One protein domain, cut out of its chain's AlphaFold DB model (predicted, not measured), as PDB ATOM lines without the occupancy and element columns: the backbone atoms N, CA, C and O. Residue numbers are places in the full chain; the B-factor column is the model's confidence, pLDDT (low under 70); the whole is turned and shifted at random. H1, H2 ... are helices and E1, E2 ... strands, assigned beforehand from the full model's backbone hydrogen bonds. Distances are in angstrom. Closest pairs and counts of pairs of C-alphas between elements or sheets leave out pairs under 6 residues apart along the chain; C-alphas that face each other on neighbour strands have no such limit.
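AT A GLANCE: This is residues 257 to 366 of the 378 residues of an uncharacterized protein of Acidobacteria bacterium (UniProt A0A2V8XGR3). A twisted sheet of five strands has one long helix, H1, laid slantwise over one face, and a short helical hairpin, H2 and H3, that packs on H1 through H2 and only grazes the sheet. This makes two layers, helix on sheet. The printed part has 110 residues, with five named strands and three named helices in the order E1 E2 H1 E3 E4 H2 H3 E5; the class is mixed, helices and strands. Across the mixed sheet the order is E1, E2, E3, E4, E5, with only E2 and E3 parallel. The whole is compact, with a radius of gyration of the C-alphas of 13.3 A and spans of 39 by 28 by 26 A.

IN THESE COORDINATES: Find C-alpha 257 at (34.944, 15.289, 12.153); from there E1 runs through residues 257 to 265, 23.2 A long. E2, residues 277 to 285, is 25.9 A long. E3 is residues 321 to 326, 16.6 A, E4 is residues 333 to 337, and E5 is residues 359 to 361, ending at C-alpha 361 at (31.638, 0.835, 25.121). Look for H1 from C-alpha 293 at (24.516, 10.466, 22.943) through residues 293 to 313, 30.9 A. H2 is residues 338 to 345 and H3 residues 351 to 357.

HOW THE PARTS SIT: Start at the edge strand E1, antiparallel to E2 in a hairpin, where N 259 and O 282 are 2.9 A apart. E2 and E3 are parallel, with N 281 and O 323 at 2.8 A; E2, H1 and E3 form a strand-helix-strand unit, two parallel neighbour strands with a helix between them in the chain, and its crossover is right-handed. E3 and E4 are an antiparallel hairpin, with N 324 and O 334 at 2.8 A. E4 and the edge strand E5 are antiparallel, with N 335 and O 359 at 2.8 A. H1 is on the sheet at a height of 7.8 A, over E2 and E3; on the local plane it stands at 32 degrees to E3, only just slantwise to the strands. Its closest C-alphas to E3 are those of Ala 300 and Val 324, 6.4 A apart. With residues 304 to 308 alone H1 touches H2, about perpendicular at 74 degrees; the closest C-alphas, of Tyr 308 and Leu 338, are 6.6 A apart. H2 and H3 touch in a helical hairpin, a shallow tilt of 16 degrees, opposite ways, with the C-alphas of Trp 344 and Phe 354 closest at 6.4 A. H2 only grazes the sheet with residues 338 to 341, and H3 with residues 354 to 357. H1 and H3 are apart. In H1, H2 and H3 every O i to N i+4 pair is within hydrogen-bond range.

THE WHOLE: Look at Ser 288 and Ser 315 for the two C-alphas farthest apart, 39.1 A. The printed part has no cut, and the link from E1 to E2, 11 residues, is long. The mean pLDDT of the printed part is 81.6; in this predicted model it is under 70 at residues 286 to 294, residues 313 to 317 and residue 330.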
ATOM      1  N   THR A 257      33.986  15.334  13.259       79.88
ATOM      2  CA  THR A 257      34.944  15.289  12.153       79.88
ATOM      3  C   THR A 257      35.872  14.090  12.316       79.88
ATOM      4  O   THR A 257      36.425  13.857  13.396       79.88
ATOM      5  N   ILE A 258      36.082  13.340  11.235       81.25
ATOM      6  CA  ILE A 258      37.072  12.260  11.195       81.25
ATOM      7  C   ILE A 258      38.467  12.876  11.095       81.25
ATOM      8  O   ILE A 258      38.749  13.639  10.176       81.25
ATOM      9  N   ILE A 259      39.350  12.540  12.034       75.44
ATOM     10  CA  ILE A 259      40.724  13.070  12.071       75.44
ATOM     11  C   ILE A 259      41.781  12.032  11.693       75.44
ATOM     12  O   ILE A 259      42.937  12.389  11.472       75.44
ATOM     13  N   ARG A 260      41.420  10.745  11.686       74.00
ATOM     14  CA  ARG A 260      42.343   9.645  11.394       74.00
ATOM     15  C   ARG A 260      41.580   8.377  11.031       74.00
ATOM     16  O   ARG A 260      40.572   8.080  11.670       74.00
ATOM     17  N   GLU A 261      42.132   7.608  10.097       84.94
ATOM     18  CA  GLU A 261      41.678   6.262   9.737       84.94
ATOM     19  C   GLU A 261      42.883   5.323   9.608       84.94
ATOM     20  O   GLU A 261      43.872   5.676   8.964       84.94
ATOM     21  N   VAL A 262      42.846   4.158  10.261       80.88
ATOM     22  CA  VAL A 262      43.942   3.174  10.227       80.88
ATOM     23  C   VAL A 262      43.392   1.749  10.310       80.88
ATOM     24  O   VAL A 262      42.675   1.437  11.261       80.88
ATOM     25  N   PRO A 263      43.752   0.842   9.386       85.50
ATOM     26  CA  PRO A 263      43.502  -0.583   9.563       85.50
ATOM     27  C   PRO A 263      44.456  -1.168  10.616       85.50
ATOM     28  O   PRO A 263      45.664  -0.939  10.572       85.50
ATOM     29  N   SER A 264      43.921  -1.914  11.581       84.31
ATOM     30  CA  SER A 264      44.709  -2.593  12.614       84.31
ATOM     31  C   SER A 264      43.983  -3.828  13.142       84.31
ATOM     32  O   SER A 264      42.757  -3.924  13.087       84.31
ATOM     33  N   THR A 265      44.730  -4.765  13.727       87.50
ATOM     34  CA  THR A 265      44.147  -5.886  14.471       87.50
ATOM     35  C   THR A 265      43.346  -5.361  15.659       87.50
ATOM     36  O   THR A 265      43.834  -4.520  16.417       87.50
ATOM     37  N   PHE A 266      42.126  -5.868  15.826       84.19
ATOM     38  CA  PHE A 266      41.249  -5.483  16.919       84.19
ATOM     39  C   PHE A 266      41.812  -5.940  18.268       84.19
ATOM     40  O   PHE A 266      42.029  -7.132  18.493       84.19
ATOM     41  N   SER A 267      42.032  -4.982  19.169       76.75
ATOM     42  CA  SER A 267      42.684  -5.192  20.468       76.75
ATOM     43  C   SER A 267      41.729  -5.511  21.627       76.75
ATOM     44  O   SER A 267      42.195  -5.729  22.740       76.75
ATOM     45  N   GLY A 268      40.410  -5.489  21.403       74.75
ATOM     46  CA  GLY A 268      39.402  -5.754  22.437       74.75
ATOM     47  C   GLY A 268      38.979  -7.223  22.532       74.75
ATOM     48  O   GLY A 268      39.226  -8.028  21.634       74.75
ATOM     49  N   ASP A 269      38.253  -7.560  23.600       82.88
ATOM     50  CA  ASP A 269      37.740  -8.917  23.845       82.88
ATOM     51  C   ASP A 269      36.391  -9.221  23.177       82.88
ATOM     52  O   ASP A 269      35.849 -10.317  23.330       82.88
ATOM     53  N   TRP A 270      35.842  -8.273  22.416       86.38
ATOM     54  CA  TRP A 270      34.545  -8.436  21.770       86.38
ATOM     55  C   TRP A 270      34.562  -9.590  20.743       86.38
ATOM     56  O   TRP A 270      35.276  -9.498  19.737       86.38
ATOM     57  N   PRO A 271      33.764 -10.667  20.933       86.06
ATOM     58  CA  PRO A 271      33.926 -11.922  20.190       86.06
ATOM     59  C   PRO A 271      33.847 -11.806  18.667       86.06
ATOM     60  O   PRO A 271      34.482 -12.583  17.957       86.06
ATOM     61  N   ARG A 272      33.084 -10.840  18.141       85.62
ATOM     62  CA  ARG A 272      32.880 -10.696  16.692       85.62
ATOM     63  C   ARG A 272      34.136 -10.232  15.951       85.62
ATOM     64  O   ARG A 272      34.343 -10.656  14.811       85.62
ATOM     65  N   LEU A 273      34.975  -9.413  16.594       85.94
ATOM     66  CA  LEU A 273      36.202  -8.857  16.006       85.94
ATOM     67  C   LEU A 273      37.494  -9.312  16.685       85.94
ATOM     68  O   LEU A 273      38.561  -9.014  16.161       85.94
ATOM     69  N   LYS A 274      37.435 -10.054  17.795       89.44
ATOM     70  CA  LYS A 274      38.624 -10.530  18.515       89.44
ATOM     71  C   LYS A 274      39.630 -11.210  17.574       89.44
ATOM     72  O   LYS A 274      39.318 -12.215  16.939       89.44
ATOM     73  N   GLY A 275      40.834 -10.638  17.485       84.81
ATOM     74  CA  GLY A 275      41.924 -11.141  16.642       84.81
ATOM     75  C   GLY A 275      41.768 -10.904  15.132       84.81
ATOM     76  O   GLY A 275      42.608 -11.373  14.369       84.81
ATOM     77  N   LYS A 276      40.732 -10.184  14.681       90.25
ATOM     78  CA  LYS A 276      40.500  -9.859  13.262       90.25
ATOM     79  C   LYS A 276      40.985  -8.443  12.922       90.25
ATOM     80  O   LYS A 276      41.116  -7.598  13.803       90.25
ATOM     81  N   GLN A 277      41.232  -8.173  11.638       90.81
ATOM     82  CA  GLN A 277      41.525  -6.821  11.140       90.81
ATOM     83  C   GLN A 277      40.278  -5.938  11.207       90.81
ATOM     84  O   GLN A 277      39.202  -6.365  10.791       90.81
ATOM     85  N   ALA A 278      40.417  -4.711  11.692       90.12
ATOM     86  CA  ALA A 278      39.349  -3.726  11.734       90.12
ATOM     87  C   ALA A 278      39.854  -2.350  11.287       90.12
ATOM     88  O   ALA A 278      41.013  -1.997  11.508       90.12
ATOM     89  N   LEU A 279      38.976  -1.564  10.667       89.25
ATOM     90  CA  LEU A 279      39.260  -0.171  10.341       89.25
ATOM     91  C   LEU A 279      38.965   0.705  11.560       89.25
ATOM     92  O   LEU A 279      37.810   0.835  11.958       89.25
ATOM     93  N   TYR A 280      40.000   1.303  12.141       83.81
ATOM     94  CA  TYR A 280      39.877   2.259  13.236       83.81
ATOM     95  C   TYR A 280      39.705   3.673  12.700       83.81
ATOM     96  O   TYR A 280      40.498   4.123  11.876       83.81
ATOM     97  N   ILE A 281      38.707   4.383  13.214       84.44
ATOM     98  CA  ILE A 281      38.326   5.733  12.806       84.44
ATOM     99  C   ILE A 281      38.240   6.594  14.059       84.44
ATOM    100  O   ILE A 281      37.490   6.285  14.982       84.44
ATOM    101  N   TRP A 282      39.004   7.682  14.106       83.44
ATOM    102  CA  TRP A 282      38.970   8.626  15.222       83.44
ATOM    103  C   TRP A 282      38.103   9.824  14.857       83.44
ATOM    104  O   TRP A 282      38.393  10.535  13.894       83.44
ATOM    105  N   ALA A 283      37.071  10.058  15.660       86.06
ATOM    106  CA  ALA A 283      36.106  11.130  15.488       86.06
ATOM    107  C   ALA A 283      36.264  12.170  16.604       86.06
ATOM    108  O   ALA A 283      36.202  11.845  17.794       86.06
ATOM    109  N   ARG A 284      36.471  13.431  16.228       81.62
ATOM    110  CA  ARG A 284      36.556  14.572  17.149       81.62
ATOM    111  C   ARG A 284      35.269  15.401  17.066       81.62
ATOM    112  O   ARG A 284      34.791  15.598  15.954       81.62
ATOM    113  N   PRO A 285      34.713  15.891  18.189       78.81
ATOM    114  CA  PRO A 285      33.566  16.796  18.152       78.81
ATOM    115  C   PRO A 285      33.903  18.107  17.423       78.81
ATOM    116  O   PRO A 285      35.003  18.644  17.578       78.81
ATOM    117  N   GLU A 286      32.957  18.625  16.642       66.06
ATOM    118  CA  GLU A 286      33.069  19.918  15.965       66.06
ATOM    119  C   GLU A 286      32.540  21.035  16.887       66.06
ATOM    120  O   GLU A 286      31.350  21.108  17.187       66.06
ATOM    121  N   GLY A 287      33.429  21.909  17.371       58.91
ATOM    122  CA  GLY A 287      33.066  23.071  18.195       58.91
ATOM    123  C   GLY A 287      32.802  22.780  19.681       58.91
ATOM    124  O   GLY A 287      33.208  21.759  20.229       58.91
ATOM    125  N   SER A 288      32.154  23.738  20.358       46.03
ATOM    126  CA  SER A 288      31.844  23.705  21.801       46.03
ATOM    127  C   SER A 288      30.427  23.190  22.103       46.03
ATOM    128  O   SER A 288      29.876  23.475  23.169       46.03
ATOM    129  N   VAL A 289      29.806  22.479  21.160       47.75
ATOM    130  CA  VAL A 289      28.485  21.876  21.359       47.75
ATOM    131  C   VAL A 289      28.614  20.621  22.218       47.75
ATOM    132  O   VAL A 289      29.441  19.745  21.969       47.75
ATOM    133  N   LEU A 290      27.791  20.547  23.263       50.94
ATOM    134  CA  LEU A 290      27.589  19.326  24.035       50.94
ATOM    135  C   LEU A 290      27.014  18.265  23.092       50.94
ATOM    136  O   LEU A 290      25.835  18.303  22.751       50.94
ATOM    137  N   ASN A 291      27.851  17.330  22.654       59.88
ATOM    138  CA  ASN A 291      27.400  16.258  21.780       59.88
ATOM    139  C   ASN A 291      26.582  15.244  22.587       59.88
ATOM    140  O   ASN A 291      27.094  14.495  23.423       59.88
ATOM    141  N   GLU A 292      25.277  15.244  22.336       61.62
ATOM    142  CA  GLU A 292      24.342  14.294  22.924       61.62
ATOM    143  C   GLU A 292      24.624  12.866  22.435       61.62
ATOM    144  O   GLU A 292      25.071  12.634  21.309       61.62
ATOM    145  N   ALA A 293      24.304  11.876  23.266       56.66
ATOM    146  CA  ALA A 293      24.516  10.466  22.943       56.66
ATOM    147  C   ALA A 293      23.782  10.008  21.668       56.66
ATOM    148  O   ALA A 293      24.305   9.190  20.910       56.66
ATOM    149  N   GLY A 294      22.614  10.594  21.378       60.50
ATOM    150  CA  GLY A 294      21.884  10.341  20.135       60.50
ATOM    151  C   GLY A 294      22.647  10.780  18.878       60.50
ATOM    152  O   GLY A 294      22.477  10.169  17.826       60.50
ATOM    153  N   SER A 295      23.511  11.794  18.978       76.25
ATOM    154  CA  SER A 295      24.339  12.266  17.861       76.25
ATOM    155  C   SER A 295      25.527  11.337  17.598       76.25
ATOM    156  O   SER A 295      25.846  11.084  16.440       76.25
ATOM    157  N   LYS A 296      26.124  10.738  18.641       82.81
ATOM    158  CA  LYS A 296      27.195   9.730  18.488       82.81
ATOM    159  C   LYS A 296      26.720   8.484  17.762       82.81
ATOM    160  O   LYS A 296      27.399   7.997  16.864       82.81
ATOM    161  N   LEU A 297      25.556   7.968  18.155       84.44
ATOM    162  CA  LEU A 297      25.014   6.748  17.569       84.44
ATOM    163  C   LEU A 297      24.703   6.944  16.081       84.44
ATOM    164  O   LEU A 297      25.172   6.166  15.256       84.44
ATOM    165  N   ARG A 298      24.019   8.045  15.740       85.75
ATOM    166  CA  ARG A 298      23.735   8.429  14.349       85.75
ATOM    167  C   ARG A 298      25.008   8.607  13.520       85.75
ATOM    168  O   ARG A 298      25.057   8.175  12.368       85.75
ATOM    169  N   PHE A 299      26.040   9.217  14.106       86.94
ATOM    170  CA  PHE A 299      27.338   9.354  13.453       86.94
ATOM    171  C   PHE A 299      27.965   7.984  13.171       86.94
ATOM    172  O   PHE A 299      28.283   7.685  12.023       86.94
ATOM    173  N   ALA A 300      28.072   7.118  14.184       89.88
ATOM    174  CA  ALA A 300      28.635   5.775  14.033       89.88
ATOM    175  C   ALA A 300      27.886   4.950  12.973       89.88
ATOM    176  O   ALA A 300      28.508   4.349  12.105       89.88
ATOM    177  N   GLU A 301      26.554   4.977  12.998       89.06
ATOM    178  CA  GLU A 301      25.689   4.325  12.012       89.06
ATOM    179  C   GLU A 301      25.962   4.793  10.576       89.06
ATOM    180  O   GLU A 301      25.975   3.981   9.646       89.06
ATOM    181  N   THR A 302      26.208   6.090  10.392       88.12
ATOM    182  CA  THR A 302      26.522   6.659   9.077       88.12
ATOM    183  C   THR A 302      27.890   6.187   8.593       88.12
ATOM    184  O   THR A 302      27.995   5.639   7.496       88.12
ATOM    185  N   ILE A 303      28.907   6.272   9.456       90.44
ATOM    186  CA  ILE A 303      30.265   5.808   9.147       90.44
ATOM    187  C   ILE A 303      30.297   4.310   8.840       90.44
ATOM    188  O   ILE A 303      30.962   3.891   7.893       90.44
ATOM    189  N   PHE A 304      29.550   3.491   9.585       91.81
ATOM    190  CA  PHE A 304      29.454   2.059   9.307       91.81
ATOM    191  C   PHE A 304      28.939   1.789   7.892       91.81
ATOM    192  O   PHE A 304      29.538   0.989   7.178       91.81
ATOM    193  N   LYS A 305      27.882   2.481   7.452       86.88
ATOM    194  CA  LYS A 305      27.334   2.331   6.093       86.88
ATOM    195  C   LYS A 305      28.292   2.801   5.006       86.88
ATOM    196  O   LYS A 305      28.439   2.111   3.999       86.88
ATOM    197  N   GLU A 306      28.911   3.961   5.188       85.44
ATOM    198  CA  GLU A 306      29.842   4.532   4.210       85.44
ATOM    199  C   GLU A 306      31.056   3.624   4.015       85.44
ATOM    200  O   GLU A 306      31.333   3.170   2.902       85.44
ATOM    201  N   ARG A 307      31.715   3.256   5.115       86.12
ATOM    202  CA  ARG A 307      32.929   2.437   5.075       86.12
ATOM    203  C   ARG A 307      32.650   0.989   4.692       86.12
ATOM    204  O   ARG A 307      33.505   0.352   4.086       86.12
ATOM    205  N   TYR A 308      31.446   0.476   4.953       85.62
ATOM    206  CA  TYR A 308      31.009  -0.807   4.400       85.62
ATOM    207  C   TYR A 308      30.951  -0.786   2.871       85.62
ATOM    208  O   TYR A 308      31.453  -1.714   2.242       85.62
ATOM    209  N   ARG A 309      30.393   0.271   2.262       82.19
ATOM    210  CA  ARG A 309      30.349   0.396   0.796       82.19
ATOM    211  C   ARG A 309      31.758   0.411   0.215       82.19
ATOM    212  O   ARG A 309      32.050  -0.364  -0.689       82.19
ATOM    213  N   GLU A 310      32.652   1.212   0.781       79.88
ATOM    214  CA  GLU A 310      34.053   1.277   0.347       79.88
ATOM    215  C   GLU A 310      34.773  -0.073   0.488       79.88
ATOM    216  O   GLU A 310      35.396  -0.540  -0.464       79.88
ATOM    217  N   ALA A 311      34.631  -0.745   1.635       75.94
ATOM    218  CA  ALA A 311      35.220  -2.063   1.873       75.94
ATOM    219  C   ALA A 311      34.626  -3.151   0.958       75.94
ATOM    220  O   ALA A 311      35.335  -4.064   0.548       75.94
ATOM    221  N   SER A 312      33.343  -3.043   0.595       71.88
ATOM    222  CA  SER A 312      32.690  -3.961  -0.347       71.88
ATOM    223  C   SER A 312      33.167  -3.783  -1.795       71.88
ATOM    224  O   SER A 312      33.120  -4.731  -2.577       71.88
ATOM    225  N   HIS A 313      33.672  -2.594  -2.144       66.94
ATOM    226  CA  HIS A 313      34.179  -2.275  -3.479       66.94
ATOM    227  C   HIS A 313      35.707  -2.392  -3.604       66.94
ATOM    228  O   HIS A 313      36.217  -2.406  -4.723       66.94
ATOM    229  N   ASN A 314      36.445  -2.502  -2.493       63.06
ATOM    230  CA  ASN A 314      37.907  -2.513  -2.485       63.06
ATOM    231  C   ASN A 314      38.483  -3.818  -1.903       63.06
ATOM    232  O   ASN A 314      38.550  -4.014  -0.691       63.06
ATOM    233  N   SER A 315      38.946  -4.712  -2.780       58.53
ATOM    234  CA  SER A 315      39.436  -6.051  -2.413       58.53
ATOM    235  C   SER A 315      40.849  -6.078  -1.810       58.53
ATOM    236  O   SER A 315      41.288  -7.134  -1.360       58.53
ATOM    237  N   GLN A 316      41.583  -4.959  -1.813       53.94
ATOM    238  CA  GLN A 316      42.986  -4.919  -1.373       53.94
ATOM    239  C   GLN A 316      43.173  -4.766   0.144       53.94
ATOM    240  O   GLN A 316      44.232  -5.126   0.646       53.94
ATOM    241  N   ASN A 317      42.149  -4.317   0.881       57.09
ATOM    242  CA  ASN A 317      42.187  -4.152   2.340       57.09
ATOM    243  C   ASN A 317      40.967  -4.815   2.995       57.09
ATOM    244  O   ASN A 317      40.013  -4.146   3.394       57.09
ATOM    245  N   SER A 318      40.988  -6.146   3.115       72.06
ATOM    246  CA  SER A 318      39.895  -6.897   3.742       72.06
ATOM    247  C   SER A 318      39.876  -6.677   5.262       72.06
ATOM    248  O   SER A 318      40.594  -7.339   6.015       72.06
ATOM    249  N   VAL A 319      39.048  -5.745   5.727       87.75
ATOM    250  CA  VAL A 319      38.737  -5.569   7.152       87.75
ATOM    251  C   VAL A 319      37.506  -6.394   7.524       87.75
ATOM    252  O   VAL A 319      36.558  -6.500   6.757       87.75
ATOM    253  N   ALA A 320      37.499  -6.988   8.714       90.25
ATOM    254  CA  ALA A 320      36.369  -7.757   9.235       90.25
ATOM    255  C   ALA A 320      35.335  -6.885   9.968       90.25
ATOM    256  O   ALA A 320      34.249  -7.363  10.301       90.25
ATOM    257  N   GLY A 321      35.656  -5.618  10.239       89.88
ATOM    258  CA  GLY A 321      34.757  -4.674  10.893       89.88
ATOM    259  C   GLY A 321      35.307  -3.259  10.951       89.88
ATOM    260  O   GLY A 321      36.431  -2.988  10.527       89.88
ATOM    261  N   ILE A 322      34.487  -2.360  11.481       92.50
ATOM    262  CA  ILE A 322      34.768  -0.928  11.593       92.50
ATOM    263  C   ILE A 322      34.625  -0.528  13.062       92.50
ATOM    264  O   ILE A 322      33.692  -0.958  13.743       92.50
ATOM    265  N   VAL A 323      35.564   0.281  13.547       91.25
ATOM    266  CA  VAL A 323      35.645   0.765  14.928       91.25
ATOM    267  C   VAL A 323      35.741   2.284  14.907       91.25
ATOM    268  O   VAL A 323      36.700   2.839  14.380       91.25
ATOM    269  N   VAL A 324      34.772   2.963  15.512       90.56
ATOM    270  CA  VAL A 324      34.728   4.419  15.654       90.56
ATOM    271  C   VAL A 324      35.041   4.793  17.099       90.56
ATOM    272  O   VAL A 324      34.355   4.357  18.023       90.56
ATOM    273  N   ILE A 325      36.078   5.604  17.294       84.00
ATOM    274  CA  ILE A 325      36.528   6.111  18.592       84.00
ATOM    275  C   ILE A 325      36.152   7.587  18.694       84.00
ATOM    276  O   ILE A 325      36.655   8.414  17.932       84.00
ATOM    277  N   PHE A 326      35.307   7.923  19.665       86.94
ATOM    278  CA  PHE A 326      34.881   9.292  19.938       86.94
ATOM    279  C   PHE A 326      35.824   9.962  20.939       86.94
ATOM    280  O   PHE A 326      36.016   9.478  22.053       86.94
ATOM    281  N   LEU A 327      36.400  11.100  20.550       79.69
ATOM    282  CA  LEU A 327      37.381  11.863  21.329       79.69
ATOM    283  C   LEU A 327      36.757  13.084  22.023       79.69
ATOM    284  O   LEU A 327      37.304  14.185  21.965       79.69
ATOM    285  N   ASP A 328      35.591  12.907  22.643       78.19
ATOM    286  CA  ASP A 328      34.968  13.935  23.483       78.19
ATOM    287  C   ASP A 328      35.091  13.611  24.981       78.19
ATOM    288  O   ASP A 328      35.655  12.588  25.362       78.19
ATOM    289  N   GLN A 329      34.560  14.483  25.845       70.88
ATOM    290  CA  GLN A 329      34.673  14.337  27.305       70.88
ATOM    291  C   GLN A 329      34.048  13.046  27.856       70.88
ATOM    292  O   GLN A 329      34.473  12.565  28.903       70.88
ATOM    293  N   ARG A 330      33.034  12.485  27.181       68.88
ATOM    294  CA  ARG A 330      32.394  11.219  27.580       68.88
ATOM    295  C   ARG A 330      33.056  10.008  26.918       68.88
ATOM    296  O   ARG A 330      32.782   8.883  27.326       68.88
ATOM    297  N   GLY A 331      33.888  10.233  25.900       80.19
ATOM    298  CA  GLY A 331      34.519   9.196  25.101       80.19
ATOM    299  C   GLY A 331      33.498   8.288  24.416       80.19
ATOM    300  O   GLY A 331      32.355   8.671  24.148       80.19
ATOM    301  N   GLY A 332      33.912   7.057  24.153       84.19
ATOM    302  CA  GLY A 332      33.049   6.010  23.623       84.19
ATOM    303  C   GLY A 332      33.651   5.357  22.393       84.19
ATOM    304  O   GLY A 332      34.237   6.017  21.535       84.19
ATOM    305  N   VAL A 333      33.488   4.046  22.309       87.62
ATOM    306  CA  VAL A 333      33.914   3.227  21.184       87.62
ATOM    307  C   VAL A 333      32.694   2.496  20.651       87.62
ATOM    308  O   VAL A 333      32.023   1.777  21.388       87.62
ATOM    309  N   ALA A 334      32.403   2.702  19.371       90.44
ATOM    310  CA  ALA A 334      31.386   1.955  18.650       90.44
ATOM    311  C   ALA A 334      32.076   1.021  17.657       90.44
ATOM    312  O   ALA A 334      32.821   1.481  16.796       90.44
ATOM    313  N   ALA A 335      31.827  -0.280  17.747       90.44
ATOM    314  CA  ALA A 335      32.360  -1.260  16.812       90.44
ATOM    315  C   ALA A 335      31.252  -2.130  16.221       90.44
ATOM    316  O   ALA A 335      30.346  -2.583  16.925       90.44
ATOM    317  N   ALA A 336      31.363  -2.393  14.923       93.81
ATOM    318  CA  ALA A 336      30.443  -3.236  14.176       93.81
ATOM    319  C   ALA A 336      31.215  -4.187  13.251       93.81
ATOM    320  O   ALA A 336      32.240  -3.826  12.667       93.81
ATOM    321  N   ALA A 337      30.727  -5.423  13.132       93.31
ATOM    322  CA  ALA A 337      31.282  -6.407  12.211       93.31
ATOM    323  C   ALA A 337      30.763  -6.141  10.795       93.31
ATOM    324  O   ALA A 337      29.591  -5.810  10.617       93.31
ATOM    325  N   LEU A 338      31.621  -6.309   9.788       90.94
ATOM    326  CA  LEU A 338      31.285  -5.991   8.399       90.94
ATOM    327  C   LEU A 338      30.096  -6.829   7.893       90.94
ATOM    328  O   LEU A 338      29.246  -6.317   7.172       90.94
ATOM    329  N   GLU A 339      29.993  -8.081   8.354       91.06
ATOM    330  CA  GLU A 339      28.858  -8.979   8.093       91.06
ATOM    331  C   GLU A 339      27.519  -8.399   8.581       91.06
ATOM    332  O   GLU A 339      26.531  -8.389   7.850       91.06
ATOM    333  N   ASP A 340      27.485  -7.858   9.802       91.81
ATOM    334  CA  ASP A 340      26.262  -7.336  10.409       91.81
ATOM    335  C   ASP A 340      25.875  -5.991   9.783       91.81
ATOM    336  O   ASP A 340      24.686  -5.699   9.654       91.81
ATOM    337  N   ILE A 341      26.865  -5.193   9.355       91.62
ATOM    338  CA  ILE A 341      26.616  -3.966   8.590       91.62
ATOM    339  C   ILE A 341      26.010  -4.310   7.228       91.62
ATOM    340  O   ILE A 341      25.069  -3.641   6.812       91.62
ATOM    341  N   GLY A 342      26.490  -5.368   6.566       88.38
ATOM    342  CA  GLY A 342      25.920  -5.852   5.309       88.38
ATOM    343  C   GLY A 342      24.456  -6.254   5.448       88.38
ATOM    344  O   GLY A 342      23.615  -5.729   4.721       88.38
ATOM    345  N   HIS A 343      24.137  -7.068   6.458       90.00
ATOM    346  CA  HIS A 343      22.757  -7.449   6.776       90.00
ATOM    347  C   HIS A 343      21.862  -6.263   7.167       90.00
ATOM    348  O   HIS A 343      20.645  -6.281   7.005       90.00
ATOM    349  N   TRP A 344      22.430  -5.206   7.736       91.31
ATOM    350  CA  TRP A 344      21.668  -3.992   8.003       91.31
ATOM    351  C   TRP A 344      21.476  -3.141   6.739       91.31
ATOM    352  O   TRP A 344      20.408  -2.559   6.539       91.31
ATOM    353  N   ALA A 345      22.485  -3.075   5.871       86.44
ATOM    354  CA  ALA A 345      22.455  -2.310   4.629       86.44
ATOM    355  C   ALA A 345      21.523  -2.924   3.572       86.44
ATOM    356  O   ALA A 345      20.901  -2.175   2.821       86.44
ATOM    357  N   ASP A 346      21.400  -4.254   3.531       87.62
ATOM    358  CA  ASP A 346      20.484  -4.988   2.643       87.62
ATOM    359  C   ASP A 346      19.039  -5.086   3.184       87.62
ATOM    360  O   ASP A 346      18.132  -5.515   2.470       87.62
ATOM    361  N   GLY A 347      18.808  -4.652   4.430       87.94
ATOM    362  CA  GLY A 347      17.499  -4.642   5.084       87.94
ATOM    363  C   GLY A 347      17.090  -5.962   5.751       87.94
ATOM    364  O   GLY A 347      15.997  -6.030   6.316       87.94
ATOM    365  N   THR A 348      17.939  -6.994   5.746       90.94
ATOM    366  CA  THR A 348      17.679  -8.277   6.431       90.94
ATOM    367  C   THR A 348      17.753  -8.165   7.958       90.94
ATOM    368  O   THR A 348      17.165  -8.975   8.678       90.94
ATOM    369  N   LEU A 349      18.424  -7.133   8.469       88.88
ATOM    370  CA  LEU A 349      18.545  -6.803   9.881       88.88
ATOM    371  C   LEU A 349      17.980  -5.404  10.149       88.88
ATOM    372  O   LEU A 349      18.415  -4.416   9.561       88.88
ATOM    373  N   SER A 350      17.029  -5.294  11.080       90.62
ATOM    374  CA  SER A 350      16.518  -3.987  11.505       90.62
ATOM    375  C   SER A 350      17.584  -3.191  12.267       90.62
ATOM    376  O   SER A 350      18.445  -3.768  12.932       90.62
ATOM    377  N   GLN A 351      17.485  -1.859  12.242       84.81
ATOM    378  CA  GLN A 351      18.411  -0.961  12.946       84.81
ATOM    379  C   GLN A 351      18.547  -1.309  14.439       84.81
ATOM    380  O   GLN A 351      19.653  -1.454  14.948       84.81
ATOM    381  N   ALA A 352      17.435  -1.538  15.144       85.94
ATOM    382  CA  ALA A 352      17.462  -1.890  16.567       85.94
ATOM    383  C   ALA A 352      18.184  -3.225  16.838       85.94
ATOM    384  O   ALA A 352      18.896  -3.362  17.834       85.94
ATOM    385  N   SER A 353      18.016  -4.212  15.956       88.06
ATOM    386  CA  SER A 353      18.692  -5.508  16.064       88.06
ATOM    387  C   SER A 353      20.174  -5.413  15.700       88.06
ATOM    388  O   SER A 353      20.995  -6.075  16.330       88.06
ATOM    389  N   PHE A 354      20.525  -4.564  14.733       90.94
ATOM    390  CA  PHE A 354      21.906  -4.229  14.395       90.94
ATOM    391  C   PHE A 354      22.631  -3.580  15.575       90.94
ATOM    392  O   PHE A 354      23.690  -4.052  15.985       90.94
ATOM    393  N   LEU A 355      22.022  -2.575  16.203       88.00
ATOM    394  CA  LEU A 355      22.602  -1.895  17.359       88.00
ATOM    395  C   LEU A 355      22.831  -2.834  18.549       88.00
ATOM    396  O   LEU A 355      23.875  -2.757  19.187       88.00
ATOM    397  N   LYS A 356      21.918  -3.783  18.804       88.50
ATOM    398  CA  LYS A 356      22.112  -4.832  19.828       88.50
ATOM    399  C   LYS A 356      23.285  -5.762  19.534       88.50
ATOM    400  O   LYS A 356      23.826  -6.369  20.455       88.50
ATOM    401  N   LYS A 357      23.633  -5.927  18.259       88.88
ATOM    402  CA  LYS A 357      24.791  -6.715  17.854       88.88
ATOM    403  C   LYS A 357      26.084  -5.919  17.914       88.88
ATOM    404  O   LYS A 357      27.111  -6.571  17.983       88.88
ATOM    405  N   CYS A 358      26.060  -4.585  17.892       90.00
ATOM    406  CA  CYS A 358      27.256  -3.744  17.964       90.00
ATOM    407  C   CYS A 358      27.895  -3.769  19.361       90.00
ATOM    408  O   CYS A 358      27.228  -3.994  20.370       90.00
ATOM    409  N   SER A 359      29.195  -3.488  19.428       90.06
ATOM    410  CA  SER A 359      29.869  -3.167  20.687       90.06
ATOM    411  C   SER A 359      29.840  -1.655  20.889       90.06
ATOM    412  O   SER A 359      30.377  -0.912  20.072       90.06
ATOM    413  N   LEU A 360      29.175  -1.213  21.957       86.56
ATOM    414  CA  LEU A 360      29.057   0.188  22.360       86.56
ATOM    415  C   LEU A 360      29.642   0.321  23.769       86.56
ATOM    416  O   LEU A 360      29.000  -0.081  24.740       86.56
ATOM    417  N   ASP A 361      30.868   0.828  23.873       81.00
ATOM    418  CA  ASP A 361      31.638   0.835  25.121       81.00
ATOM    419  C   ASP A 361      32.099   2.253  25.515       81.00
ATOM    420  O   ASP A 361      32.807   2.892  24.735       81.00
ATOM    421  N   PRO A 362      31.725   2.776  26.698       81.75
ATOM    422  CA  PRO A 362      30.740   2.215  27.622       81.75
ATOM    423  C   PRO A 362      29.307   2.405  27.086       81.75
ATOM    424  O   PRO A 362      29.037   3.423  26.441       81.75
ATOM    425  N   PRO A 363      28.342   1.518  27.408       76.44
ATOM    426  CA  PRO A 363      26.964   1.630  26.911       76.44
ATOM    427  C   PRO A 363      26.325   2.988  27.224       76.44
ATOM    428  O   PRO A 363      25.704   3.611  26.365       76.44
ATOM    429  N   GLY A 364      26.584   3.512  28.428       76.44
ATOM    430  CA  GLY A 364      26.073   4.807  28.871       76.44
ATOM    431  C   GLY A 364      26.535   5.992  28.016       76.44
ATOM    432  O   GLY A 364      25.843   7.005  27.990       76.44
ATOM    433  N   ALA A 365      27.652   5.896  27.281       76.69
ATOM    434  CA  ALA A 365      28.093   6.954  26.364       76.69
ATOM    435  C   ALA A 365      27.162   7.119  25.148       76.69
ATOM    436  O   ALA A 365      27.140   8.195  24.546       76.69
ATOM    437  N   PHE A 366      26.377   6.086  24.828       78.31
ATOM    438  CA  PHE A 366      25.475   6.017  23.675       78.31
ATOM    439  C   PHE A 366      23.989   6.081  24.062       78.31
ATOM    440  O   PHE A 366      23.124   6.120  23.190       78.31
TER     441      PHE A 366